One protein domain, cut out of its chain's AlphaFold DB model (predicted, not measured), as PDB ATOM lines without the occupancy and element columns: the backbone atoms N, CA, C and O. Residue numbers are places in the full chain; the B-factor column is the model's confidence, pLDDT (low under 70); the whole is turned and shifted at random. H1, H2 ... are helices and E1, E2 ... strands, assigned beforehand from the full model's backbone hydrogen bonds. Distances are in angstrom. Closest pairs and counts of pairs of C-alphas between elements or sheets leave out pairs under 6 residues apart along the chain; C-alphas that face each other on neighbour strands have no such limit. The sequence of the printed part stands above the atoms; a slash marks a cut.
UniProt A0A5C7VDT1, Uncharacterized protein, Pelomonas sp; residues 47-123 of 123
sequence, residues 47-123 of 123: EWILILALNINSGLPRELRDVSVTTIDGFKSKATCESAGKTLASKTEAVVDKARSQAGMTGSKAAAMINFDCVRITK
ATOM      1  N   GLU A  47      -0.946 -41.199  -1.204       93.50
ATOM      2  CA  GLU A  47      -0.319 -39.898  -1.038       93.50
ATOM      3  C   GLU A  47      -0.358 -39.154  -2.372       93.50
ATOM      4  O   GLU A  47      -0.321 -39.765  -3.439       93.50
ATOM      5  N   TRP A  48      -0.469 -37.834  -2.318       95.44
ATOM      6  CA  TRP A  48      -0.322 -36.973  -3.481       95.44
ATOM      7  C   TRP A  48       1.068 -36.342  -3.455       95.44
ATOM      8  O   TRP A  48       1.516 -35.856  -2.418       95.44
ATOM      9  N   ILE A  49       1.739 -36.358  -4.602       95.81
ATOM     10  CA  ILE A  49       3.046 -35.744  -4.815       95.81
ATOM     11  C   ILE A  49       2.877 -34.627  -5.832       95.81
ATOM     12  O   ILE A  49       2.290 -34.826  -6.896       95.81
ATOM     13  N   LEU A  50       3.398 -33.457  -5.493       96.44
ATOM     14  CA  LEU A  50       3.510 -32.317  -6.382       96.44
ATOM     15  C   LEU A  50       4.821 -32.423  -7.161       96.44
ATOM     16  O   LEU A  50       5.893 -32.514  -6.569       96.44
ATOM     17  N   ILE A  51       4.735 -32.367  -8.481       95.62
ATOM     18  CA  ILE A  51       5.875 -32.244  -9.385       95.62
ATOM     19  C   ILE A  51       5.880 -30.805  -9.890       95.62
ATOM     20  O   ILE A  51       4.886 -30.347 -10.444       95.62
ATOM     21  N   LEU A  52       6.983 -30.093  -9.697       93.50
ATOM     22  CA  LEU A  52       7.189 -28.728 -10.170       93.50
ATOM     23  C   LEU A  52       8.322 -28.737 -11.196       93.50
ATOM     24  O   LEU A  52       9.408 -29.227 -10.903       93.50
ATOM     25  N   ALA A  53       8.078 -28.190 -12.382       92.06
ATOM     26  CA  ALA A  53       9.060 -28.068 -13.450       92.06
ATOM     27  C   ALA A  53       9.241 -26.593 -13.819       92.06
ATOM     28  O   ALA A  53       8.322 -25.953 -14.332       92.06
ATOM     29  N   LEU A  54      10.433 -26.063 -13.567       88.06
ATOM     30  CA  LEU A  54      10.852 -24.731 -13.987       88.06
ATOM     31  C   LEU A  54      11.650 -24.851 -15.283       88.06
ATOM     32  O   LEU A  54      12.566 -25.663 -15.372       88.06
ATOM     33  N   ASN A  55      11.319 -24.021 -16.264       86.50
ATOM     34  CA  ASN A  55      12.019 -23.952 -17.540       86.50
ATOM     35  C   ASN A  55      12.291 -22.496 -17.893       86.50
ATOM     36  O   ASN A  55      11.464 -21.625 -17.611       86.50
ATOM     37  N   ILE A  56      13.409 -22.232 -18.562       78.00
ATOM     38  CA  ILE A  56      13.691 -20.914 -19.125       78.00
ATOM     39  C   ILE A  56      13.415 -21.003 -20.623       78.00
ATOM     40  O   ILE A  56      14.152 -21.630 -21.386       78.00
ATOM     41  N   ASN A  57      12.321 -20.384 -21.059       75.25
ATOM     42  CA  ASN A  57      12.091 -20.193 -22.480       75.25
ATOM     43  C   ASN A  57      13.069 -19.119 -22.952       75.25
ATOM     44  O   ASN A  57      13.082 -18.040 -22.377       75.25
ATOM     45  N   SER A  58      13.880 -19.401 -23.969       69.19
ATOM     46  CA  SER A  58      14.853 -18.449 -24.529       69.19
ATOM     47  C   SER A  58      14.217 -17.395 -25.453       69.19
ATOM     48  O   SER A  58      14.887 -16.461 -25.887       69.19
ATOM     49  N   GLY A  59      12.914 -17.513 -25.740       66.50
ATOM     50  CA  GLY A  59      12.182 -16.656 -26.675       66.50
ATOM     51  C   GLY A  59      12.238 -17.145 -28.128       66.50
ATOM     52  O   GLY A  59      11.578 -16.558 -28.987       66.50
ATOM     53  N   LEU A  60      12.979 -18.224 -28.405       66.56
ATOM     54  CA  LEU A  60      12.966 -18.926 -29.686       66.56
ATOM     55  C   LEU A  60      11.924 -20.059 -29.650       66.56
ATOM     56  O   LEU A  60      11.873 -20.835 -28.689       66.56
ATOM     57  N   PRO A  61      11.049 -20.172 -30.666       63.03
ATOM     58  CA  PRO A  61      10.032 -21.216 -30.691       63.03
ATOM     59  C   PRO A  61      10.691 -22.602 -30.692       63.03
ATOM     60  O   PRO A  61      11.568 -22.873 -31.507       63.03
ATOM     61  N   ARG A  62      10.214 -23.491 -29.807       64.12
ATOM     62  CA  ARG A  62      10.706 -24.868 -29.568       64.12
ATOM     63  C   ARG A  62      12.047 -25.000 -28.841       64.12
ATOM     64  O   ARG A  62      12.563 -26.110 -28.748       64.12
ATOM     65  N   GLU A  63      12.569 -23.926 -28.266       66.50
ATOM     66  CA  GLU A  63      13.813 -23.985 -27.506       66.50
ATOM     67  C   GLU A  63      13.548 -23.885 -25.997       66.50
ATOM     68  O   GLU A  63      13.566 -22.804 -25.403       66.50
ATOM     69  N   LEU A  64      13.286 -25.042 -25.375       64.56
ATOM     70  CA  LEU A  64      13.358 -25.184 -23.919       64.56
ATOM     71  C   LEU A  64      14.828 -25.310 -23.521       64.56
ATOM     72  O   LEU A  64      15.485 -26.281 -23.900       64.56
ATOM     73  N   ARG A  65      15.331 -24.354 -22.739       67.25
ATOM     74  CA  ARG A  65      16.621 -24.488 -22.063       67.25
ATOM     75  C   ARG A  65      16.389 -24.720 -20.572       67.25
ATOM     76  O   ARG A  65      15.493 -24.125 -19.976       67.25
ATOM     77  N   ASP A  66      17.194 -25.620 -20.014       68.31
ATOM     78  CA  ASP A  66      17.350 -25.851 -18.576       68.31
ATOM     79  C   ASP A  66      16.044 -26.187 -17.828       68.31
ATOM     80  O   ASP A  66      15.477 -25.369 -17.102       68.31
ATOM     81  N   VAL A  67      15.576 -27.431 -18.001       80.75
ATOM     82  CA  VAL A  67      14.449 -27.996 -17.240       80.75
ATOM     83  C   VAL A  67      14.936 -28.408 -15.850       80.75
ATOM     84  O   VAL A  67      15.696 -29.366 -15.714       80.75
ATOM     85  N   SER A  68      14.466 -27.728 -14.807       87.62
ATOM     86  CA  SER A  68      14.676 -28.138 -13.417       87.62
ATOM     87  C   SER A  68      13.385 -28.705 -12.843       87.62
ATOM     88  O   SER A  68      12.365 -28.015 -12.798       87.62
ATOM     89  N   VAL A  69      13.418 -29.970 -12.420       91.31
ATOM     90  CA  VAL A  69      12.263 -30.674 -11.850       91.31
ATOM     91  C   VAL A  69      12.485 -30.901 -10.360       91.31
ATOM     92  O   VAL A  69      13.543 -31.357  -9.938       91.31
ATOM     93  N   THR A  70      11.478 -30.591  -9.549       93.62
ATOM     94  CA  THR A  70      11.470 -30.826  -8.102       93.62
ATOM     95  C   THR A  70      10.181 -31.527  -7.701       93.62
ATOM     96  O   THR A  70       9.103 -31.192  -8.190       93.62
ATOM     97  N   THR A  71      10.282 -32.493  -6.794       94.62
ATOM     98  CA  THR A  71       9.138 -33.235  -6.257       94.62
ATOM     99  C   THR A  71       8.927 -32.902  -4.788       94.62
ATOM    100  O   THR A  71       9.884 -32.904  -4.017       94.62
ATOM    101  N   ILE A  72       7.679 -32.650  -4.397       94.75
ATOM    102  CA  ILE A  72       7.271 -32.375  -3.017       94.75
ATOM    103  C   ILE A  72       6.183 -33.379  -2.645       94.75
ATOM    104  O   ILE A  72       5.140 -33.443  -3.295       94.75
ATOM    105  N   ASP A  73       6.429 -34.170  -1.612       94.19
ATOM    106  CA  ASP A  73       5.508 -35.172  -1.087       94.19
ATOM    107  C   ASP A  73       4.749 -34.656   0.153       94.19
ATOM    108  O   ASP A  73       4.808 -33.478   0.513       94.19
ATOM    109  N   GLY A  74       3.943 -35.517   0.771       92.00
ATOM    110  CA  GLY A  74       3.215 -35.236   2.008       92.00
ATOM    111  C   GLY A  74       1.762 -34.789   1.840       92.00
ATOM    112  O   GLY A  74       1.076 -34.546   2.841       92.00
ATOM    113  N   PHE A  75       1.230 -34.686   0.616       95.31
ATOM    114  CA  PHE A  75      -0.135 -34.192   0.423       95.31
ATOM    115  C   PHE A  75      -1.182 -35.294   0.631       95.31
ATOM    116  O   PHE A  75      -1.176 -36.346  -0.007       95.31
ATOM    117  N   LYS A  76      -2.161 -35.019   1.500       92.81
ATOM    118  CA  LYS A  76      -3.265 -35.950   1.803       92.81
ATOM    119  C   LYS A  76      -4.384 -35.933   0.757       92.81
ATOM    120  O   LYS A  76      -5.203 -36.847   0.720       92.81
ATOM    121  N   SER A  77      -4.452 -34.892  -0.074       95.25
ATOM    122  CA  SER A  77      -5.500 -34.730  -1.084       95.25
ATOM    123  C   SER A  77      -4.990 -34.012  -2.336       95.25
ATOM    124  O   SER A  77      -4.054 -33.210  -2.265       95.25
ATOM    125  N   LYS A  78      -5.668 -34.246  -3.465       96.12
ATOM    126  CA  LYS A  78      -5.411 -33.550  -4.733       96.12
ATOM    127  C   LYS A  78      -5.563 -32.036  -4.587       96.12
ATOM    128  O   LYS A  78      -4.658 -31.303  -4.954       96.12
ATOM    129  N   ALA A  79      -6.655 -31.581  -3.969       97.25
ATOM    130  CA  ALA A  79      -6.947 -30.156  -3.802       97.25
ATOM    131  C   ALA A  79      -5.839 -29.414  -3.032       97.25
ATOM    132  O   ALA A  79      -5.411 -28.337  -3.442       97.25
ATOM    133  N   THR A  80      -5.323 -30.011  -1.951       96.94
ATOM    134  CA  THR A  80      -4.194 -29.432  -1.201       96.94
ATOM    135  C   THR A  80      -2.905 -29.405  -2.019       96.94
ATOM    136  O   THR A  80      -2.174 -28.421  -1.944       96.94
ATOM    137  N   CYS A  81      -2.647 -30.446  -2.819       97.50
ATOM    138  CA  CYS A  81      -1.486 -30.503  -3.705       97.50
ATOM    139  C   CYS A  81      -1.560 -29.416  -4.788       97.50
ATOM    140  O   CYS A  81      -0.622 -28.644  -4.955       97.50
ATOM    141  N   GLU A  82      -2.702 -29.278  -5.468       97.62
ATOM    142  CA  GLU A  82      -2.885 -28.282  -6.532       97.62
ATOM    143  C   GLU A  82      -2.827 -26.850  -5.997       97.62
ATOM    144  O   GLU A  82      -2.229 -25.974  -6.621       97.62
ATOM    145  N   SER A  83      -3.421 -26.596  -4.827       97.38
ATOM    146  CA  SER A  83      -3.345 -25.286  -4.176       97.38
ATOM    147  C   SER A  83      -1.904 -24.919  -3.813       97.38
ATOM    148  O   SER A  83      -1.495 -23.766  -3.992       97.38
ATOM    149  N   ALA A  84      -1.122 -25.886  -3.321       96.62
ATOM    150  CA  ALA A  84       0.298 -25.691  -3.055       96.62
ATOM    151  C   ALA A  84       1.079 -25.455  -4.354       96.62
ATOM    152  O   ALA A  84       1.874 -24.521  -4.406       96.62
ATOM    153  N   GLY A  85       0.789 -26.217  -5.413       96.00
ATOM    154  CA  GLY A  85       1.377 -26.054  -6.744       96.00
ATOM    155  C   GLY A  85       1.179 -24.652  -7.315       96.00
ATOM    156  O   GLY A  85       2.155 -24.001  -7.671       96.00
ATOM    157  N   LYS A  86      -0.055 -24.131  -7.294       96.12
ATOM    158  CA  LYS A  86      -0.359 -22.751  -7.722       96.12
ATOM    159  C   LYS A  86       0.422 -21.714  -6.916       96.12
ATOM    160  O   LYS A  86       1.027 -20.812  -7.484       96.12
ATOM    161  N   THR A  87       0.434 -21.863  -5.591       96.25
ATOM    162  CA  THR A  87       1.122 -20.925  -4.690       96.25
ATOM    163  C   THR A  87       2.633 -20.930  -4.917       96.25
ATOM    164  O   THR A  87       3.259 -19.870  -4.958       96.25
ATOM    165  N   LEU A  88       3.222 -22.118  -5.063       94.88
ATOM    166  CA  LEU A  88       4.644 -22.282  -5.337       94.88
ATOM    167  C   LEU A  88       5.002 -21.748  -6.718       94.88
ATOM    168  O   LEU A  88       5.994 -21.042  -6.825       94.88
ATOM    169  N   ALA A  89       4.186 -21.999  -7.742       92.44
ATOM    170  CA  ALA A  89       4.422 -21.472  -9.079       92.44
ATOM    171  C   ALA A  89       4.491 -19.937  -9.079       92.44
ATOM    172  O   ALA A  89       5.506 -19.382  -9.490       92.44
ATOM    173  N   SER A  90       3.494 -19.249  -8.508       91.12
ATOM    174  CA  SER A  90       3.509 -17.779  -8.441       91.12
ATOM    175  C   SER A  90       4.685 -17.228  -7.626       91.12
ATOM    176  O   SER A  90       5.269 -16.204  -7.979       91.12
ATOM    177  N   LYS A  91       5.066 -17.894  -6.527       92.69
ATOM    178  CA  LYS A  91       6.227 -17.474  -5.724       92.69
ATOM    179  C   LYS A  91       7.545 -17.699  -6.460       92.69
ATOM    180  O   LYS A  91       8.422 -16.845  -6.387       92.69
ATOM    181  N   THR A  92       7.689 -18.824  -7.149       90.00
ATOM    182  CA  THR A  92       8.896 -19.156  -7.907       90.00
ATOM    183  C   THR A  92       9.083 -18.199  -9.080       90.00
ATOM    184  O   THR A  92      10.206 -17.763  -9.304       90.00
ATOM    185  N   GLU A  93       8.011 -17.794  -9.767       87.00
ATOM    186  CA  GLU A  93       8.074 -16.791 -10.842       87.00
ATOM    187  C   GLU A  93       8.665 -15.474 -10.324       87.00
ATOM    188  O   GLU A  93       9.690 -15.012 -10.820       87.00
ATOM    189  N   ALA A  94       8.121 -14.955  -9.218       88.94
ATOM    190  CA  ALA A  94       8.621 -13.736  -8.587       88.94
ATOM    191  C   ALA A  94      10.091 -13.846  -8.130       88.94
ATOM    192  O   ALA A  94      10.849 -12.876  -8.204       88.94
ATOM    193  N   VAL A  95      10.514 -15.020  -7.645       89.75
ATOM    194  CA  VAL A  95      11.914 -15.267  -7.264       89.75
ATOM    195  C   VAL A  95      12.823 -15.264  -8.491       89.75
ATOM    196  O   VAL A  95      13.886 -14.644  -8.447       89.75
ATOM    197  N   VAL A  96      12.411 -15.913  -9.581       86.25
ATOM    198  CA  VAL A  96      13.183 -15.951 -10.828       86.25
ATOM    199  C   VAL A  96      13.291 -14.557 -11.438       86.25
ATOM    200  O   VAL A  96      14.391 -14.146 -11.800       86.25
ATOM    201  N   ASP A  97      12.210 -13.783 -11.475       85.00
ATOM    202  CA  ASP A  97      12.227 -12.409 -11.990       85.00
ATOM    203  C   ASP A  97      13.152 -11.498 -11.181       85.00
ATOM    204  O   ASP A  97      13.929 -10.712 -11.740       85.00
ATOM    205  N   LYS A  98      13.143 -11.645  -9.850       88.19
ATOM    206  CA  LYS A  98      14.071 -10.933  -8.970       88.19
ATOM    207  C   LYS A  98      15.518 -11.344  -9.239       88.19
ATOM    208  O   LYS A  98      16.369 -10.467  -9.383       88.19
ATOM    209  N   ALA A  99      15.797 -12.644  -9.337       87.06
ATOM    210  CA  ALA A  99      17.137 -13.152  -9.628       87.06
ATOM    211  C   ALA A  99      17.646 -12.647 -10.989       87.06
ATOM    212  O   ALA A  99      18.794 -12.229 -11.115       87.06
ATOM    213  N   ARG A 100      16.772 -12.592 -11.999       82.50
ATOM    214  CA  ARG A 100      17.103 -12.047 -13.322       82.50
ATOM    215  C   ARG A 100      17.387 -10.556 -13.294       82.50
ATOM    216  O   ARG A 100      18.346 -10.117 -13.922       82.50
ATOM    217  N   SER A 101      16.587  -9.795 -12.554       85.31
ATOM    218  CA  SER A 101      16.813  -8.360 -12.360       85.31
ATOM    219  C   SER A 101      18.161  -8.105 -11.679       85.31
ATOM    220  O   SER A 101      18.909  -7.225 -12.094       85.31
ATOM    221  N   GLN A 102      18.517  -8.920 -10.680       87.88
ATOM    222  CA  GLN A 102      19.818  -8.852 -10.002       87.88
ATOM    223  C   GLN A 102      20.988  -9.231 -10.918       87.88
ATOM    224  O   GLN A 102      22.069  -8.666 -10.792       87.88
ATOM    225  N   ALA A 103      20.766 -10.145 -11.859       85.44
ATOM    226  CA  ALA A 103      21.743 -10.522 -12.874       85.44
ATOM    227  C   ALA A 103      21.818  -9.535 -14.061       85.44
ATOM    228  O   ALA A 103      22.514  -9.812 -15.035       85.44
ATOM    229  N   GLY A 104      21.087  -8.413 -14.026       83.75
ATOM    230  CA  GLY A 104      21.059  -7.430 -15.115       83.75
ATOM    231  C   GLY A 104      20.333  -7.906 -16.380       83.75
ATOM    232  O   GLY A 104      20.475  -7.299 -17.436       83.75
ATOM    233  N   MET A 105      19.539  -8.980 -16.296       76.81
ATOM    234  CA  MET A 105      18.803  -9.578 -17.422       76.81
ATOM    235  C   MET A 105      17.385  -9.000 -17.587       76.81
ATOM    236  O   MET A 105      16.440  -9.707 -17.967       76.81
ATOM    237  N   THR A 106      17.218  -7.718 -17.274       68.81
ATOM    238  CA  THR A 106      15.948  -6.992 -17.359       68.81
ATOM    239  C   THR A 106      15.605  -6.722 -18.829       68.81
ATOM    240  O   THR A 106      16.396  -6.121 -19.549       68.81
ATOM    241  N   GLY A 107      14.442  -7.183 -19.305       63.88
ATOM    242  CA  GLY A 107      13.990  -6.968 -20.693       63.88
ATOM    243  C   GLY A 107      14.378  -8.052 -21.711       63.88
ATOM    244  O   GLY A 107      14.072  -7.916 -22.895       63.88
ATOM    245  N   SER A 108      15.013  -9.150 -21.284       63.75
ATOM    246  CA  SER A 108      15.211 -10.314 -22.160       63.75
ATOM    247  C   SER A 108      13.866 -10.977 -22.492       63.75
ATOM    248  O   SER A 108      13.066 -11.229 -21.592       63.75
ATOM    249  N   LYS A 109      13.649 -11.307 -23.779       66.62
ATOM    250  CA  LYS A 109      12.474 -12.057 -24.280       66.62
ATOM    251  C   LYS A 109      12.345 -13.453 -23.671       66.62
ATOM    252  O   LYS A 109      11.321 -14.107 -23.859       66.62
ATOM    253  N   ALA A 110      13.385 -13.917 -22.983       68.06
ATOM    254  CA  ALA A 110      13.309 -15.153 -22.249       68.06
ATOM    255  C   ALA A 110      12.294 -15.009 -21.110       68.06
ATOM    256  O   ALA A 110      12.352 -14.030 -20.371       68.06
ATOM    257  N   ALA A 111      11.406 -15.975 -20.910       74.62
ATOM    258  CA  ALA A 111      10.437 -15.980 -19.814       74.62
ATOM    259  C   ALA A 111      10.576 -17.277 -19.017       74.62
ATOM    260  O   ALA A 111      10.822 -18.341 -19.591       74.62
ATOM    261  N   ALA A 112      10.442 -17.186 -17.696       81.25
ATOM    262  CA  ALA A 112      10.348 -18.379 -16.871       81.25
ATOM    263  C   ALA A 112       8.983 -19.031 -17.119       81.25
ATOM    264  O   ALA A 112       7.950 -18.376 -17.028       81.25
ATOM    265  N   MET A 113       8.977 -20.317 -17.451       85.31
ATOM    266  CA  MET A 113       7.760 -21.111 -17.566       85.31
ATOM    267  C   MET A 113       7.755 -22.148 -16.455       85.31
ATOM    268  O   MET A 113       8.620 -23.026 -16.404       85.31
ATOM    269  N   ILE A 114       6.770 -22.038 -15.569       89.88
ATOM    270  CA  ILE A 114       6.594 -22.957 -14.451       89.88
ATOM    271  C   ILE A 114       5.381 -23.825 -14.732       89.88
ATOM    272  O   ILE A 114       4.263 -23.332 -14.852       89.88
ATOM    273  N   ASN A 115       5.613 -25.127 -14.802       92.56
ATOM    274  CA  ASN A 115       4.568 -26.129 -14.900       92.56
ATOM    275  C   ASN A 115       4.520 -26.908 -13.591       92.56
ATOM    276  O   ASN A 115       5.555 -27.145 -12.967       92.56
ATOM    277  N   PHE A 116       3.331 -27.321 -13.169       95.56
ATOM    278  CA  PHE A 116       3.191 -28.220 -12.034       95.56
ATOM    279  C   PHE A 116       2.117 -29.267 -12.297       95.56
ATOM    280  O   PHE A 116       1.165 -29.010 -13.032       95.56
ATOM    281  N   ASP A 117       2.270 -30.428 -11.670       96.62
ATOM    282  CA  ASP A 117       1.289 -31.508 -11.709       96.62
ATOM    283  C   ASP A 117       1.209 -32.226 -10.355       96.62
ATOM    284  O   ASP A 117       2.155 -32.213  -9.568       96.62
ATOM    285  N   CYS A 118       0.067 -32.846 -10.076       96.06
ATOM    286  CA  CYS A 118      -0.210 -33.563  -8.839       96.06
ATOM    287  C   CYS A 118      -0.516 -35.029  -9.131       96.06
ATOM    288  O   CYS A 118      -1.589 -35.375  -9.630       96.06
ATOM    289  N   VAL A 119       0.402 -35.906  -8.734       96.62
ATOM    290  CA  VAL A 119       0.333 -37.343  -9.000       96.62
ATOM    291  C   VAL A 119      -0.019 -38.093  -7.721       96.62
ATOM    292  O   VAL A 119       0.588 -37.885  -6.673       96.62
ATOM    293  N   ARG A 120      -1.002 -38.994  -7.796       95.56
ATOM    294  CA  ARG A 120      -1.345 -39.888  -6.684       95.56
ATOM    295  C   ARG A 120      -0.461 -41.128  -6.720       95.56
ATOM    296  O   ARG A 120      -0.480 -41.866  -7.699       95.56
ATOM    297  N   ILE A 121       0.228 -41.403  -5.623       93.88
ATOM    298  CA  ILE A 121       1.034 -42.607  -5.418       93.88
ATOM    299  C   ILE A 121       0.395 -43.451  -4.316       93.88
ATOM    300  O   ILE A 121      -0.178 -42.927  -3.363       93.88
ATOM    301  N   THR A 122       0.456 -44.773  -4.460       90.56
ATOM    302  CA  THR A 122       0.000 -45.725  -3.440       90.56
ATOM    303  C   THR A 122       1.206 -46.533  -2.971       90.56
ATOM    304  O   THR A 122       1.866 -47.148  -3.806       90.56
ATOM    305  N   LYS A 123       1.510 -46.481  -1.668       75.81
ATOM    306  CA  LYS A 123       2.632 -47.187  -1.022       75.81
ATOM    307  C   LYS A 123       2.147 -48.386  -0.205       75.81
ATOM    308  O   LYS A 123       1.051 -48.281   0.401       75.81
TER     309      LYS A 123
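AT A GLANCE: This is residues 47 to 123 of the 123 residues of an uncharacterized protein of Pelomonas sp (UniProt A0A5C7VDT1). Picture a twisted sheet of three long strands, E2, E1 and E3, with one long helix, H1, packed along one of its faces and the other face bare of named helices. Strand E1 forms the middle of the sheet, and the helix and strands make the long axis of an elongated shape spanning 44 by 24 by 15 A. The printed part has 77 residues, with E1, E2, H1 and E3 in that order along the chain and the strands side by side as E2, E1, E3, all antiparallel. The class is mixed, helices and strands, and the whole is loose, with a radius of gyration of the C-alphas of 14.4 A.

HOW THE PARTS SIT: Start with E1, residues 47 to 57, the inner strand of the sheet. It forms a hairpin with E2, residues 64 to 75, an edge strand antiparallel to it at 162 degrees; look at N 50 and O 72, 2.8 A apart and within hydrogen-bond range. Next comes H1, residues 78 to 102, in which each O i to N i+4 pair is within hydrogen-bond range. The other edge strand, E3, residues 111 to 122, is antiparallel to E1 at 161 degrees, with N 51 and O 117 within hydrogen-bond range at 2.8 A. H1 is on the sheet at a height of 6.8 A, giving two layers, a helix on one face of a sheet. It lies over E1 and only just over E3, on which 3 of its C-alphas fall. It runs along the strands, only just, at 27 degrees to E1 on the local plane. The closest C-alphas of H1 and E3 are those of Ala 89 and Ile 114, 6.0 A apart; those of H1 and E1 are Cys 81 and Leu 50, also 6.0 A. E2, H1 and E3 form a split strand-helix-strand unit, two strands running the same way with E1 between them in the sheet, and its crossover is right-handed.

IN THESE COORDINATES: Find C-alpha 47 at (-0.319, -39.898, -1.038); from there E1 runs 31.7 A to C-alpha 57. E2 covers 29.3 A from Leu 64 to Phe 75. H1 begins at C-alpha 78, (-5.411, -33.550, -4.733), and runs 35.7 A to Gln 102. E3 runs 35.5 A from Ala 111 to C-alpha 122 at (0.000, -45.725, -3.440).

THE WHOLE: Look for the two C-alphas farthest apart at Gly 107 and Lys 123, 46.2 A. The printed part has no cut, and Lys 123 is the chain's last residue. The link from E2 to H1 is tight, and those from E1 to E2 and from H1 to E3 are short. The mean pLDDT of the printed part is 86.2, with residues 58 to 66 and 106 to 110 under 70.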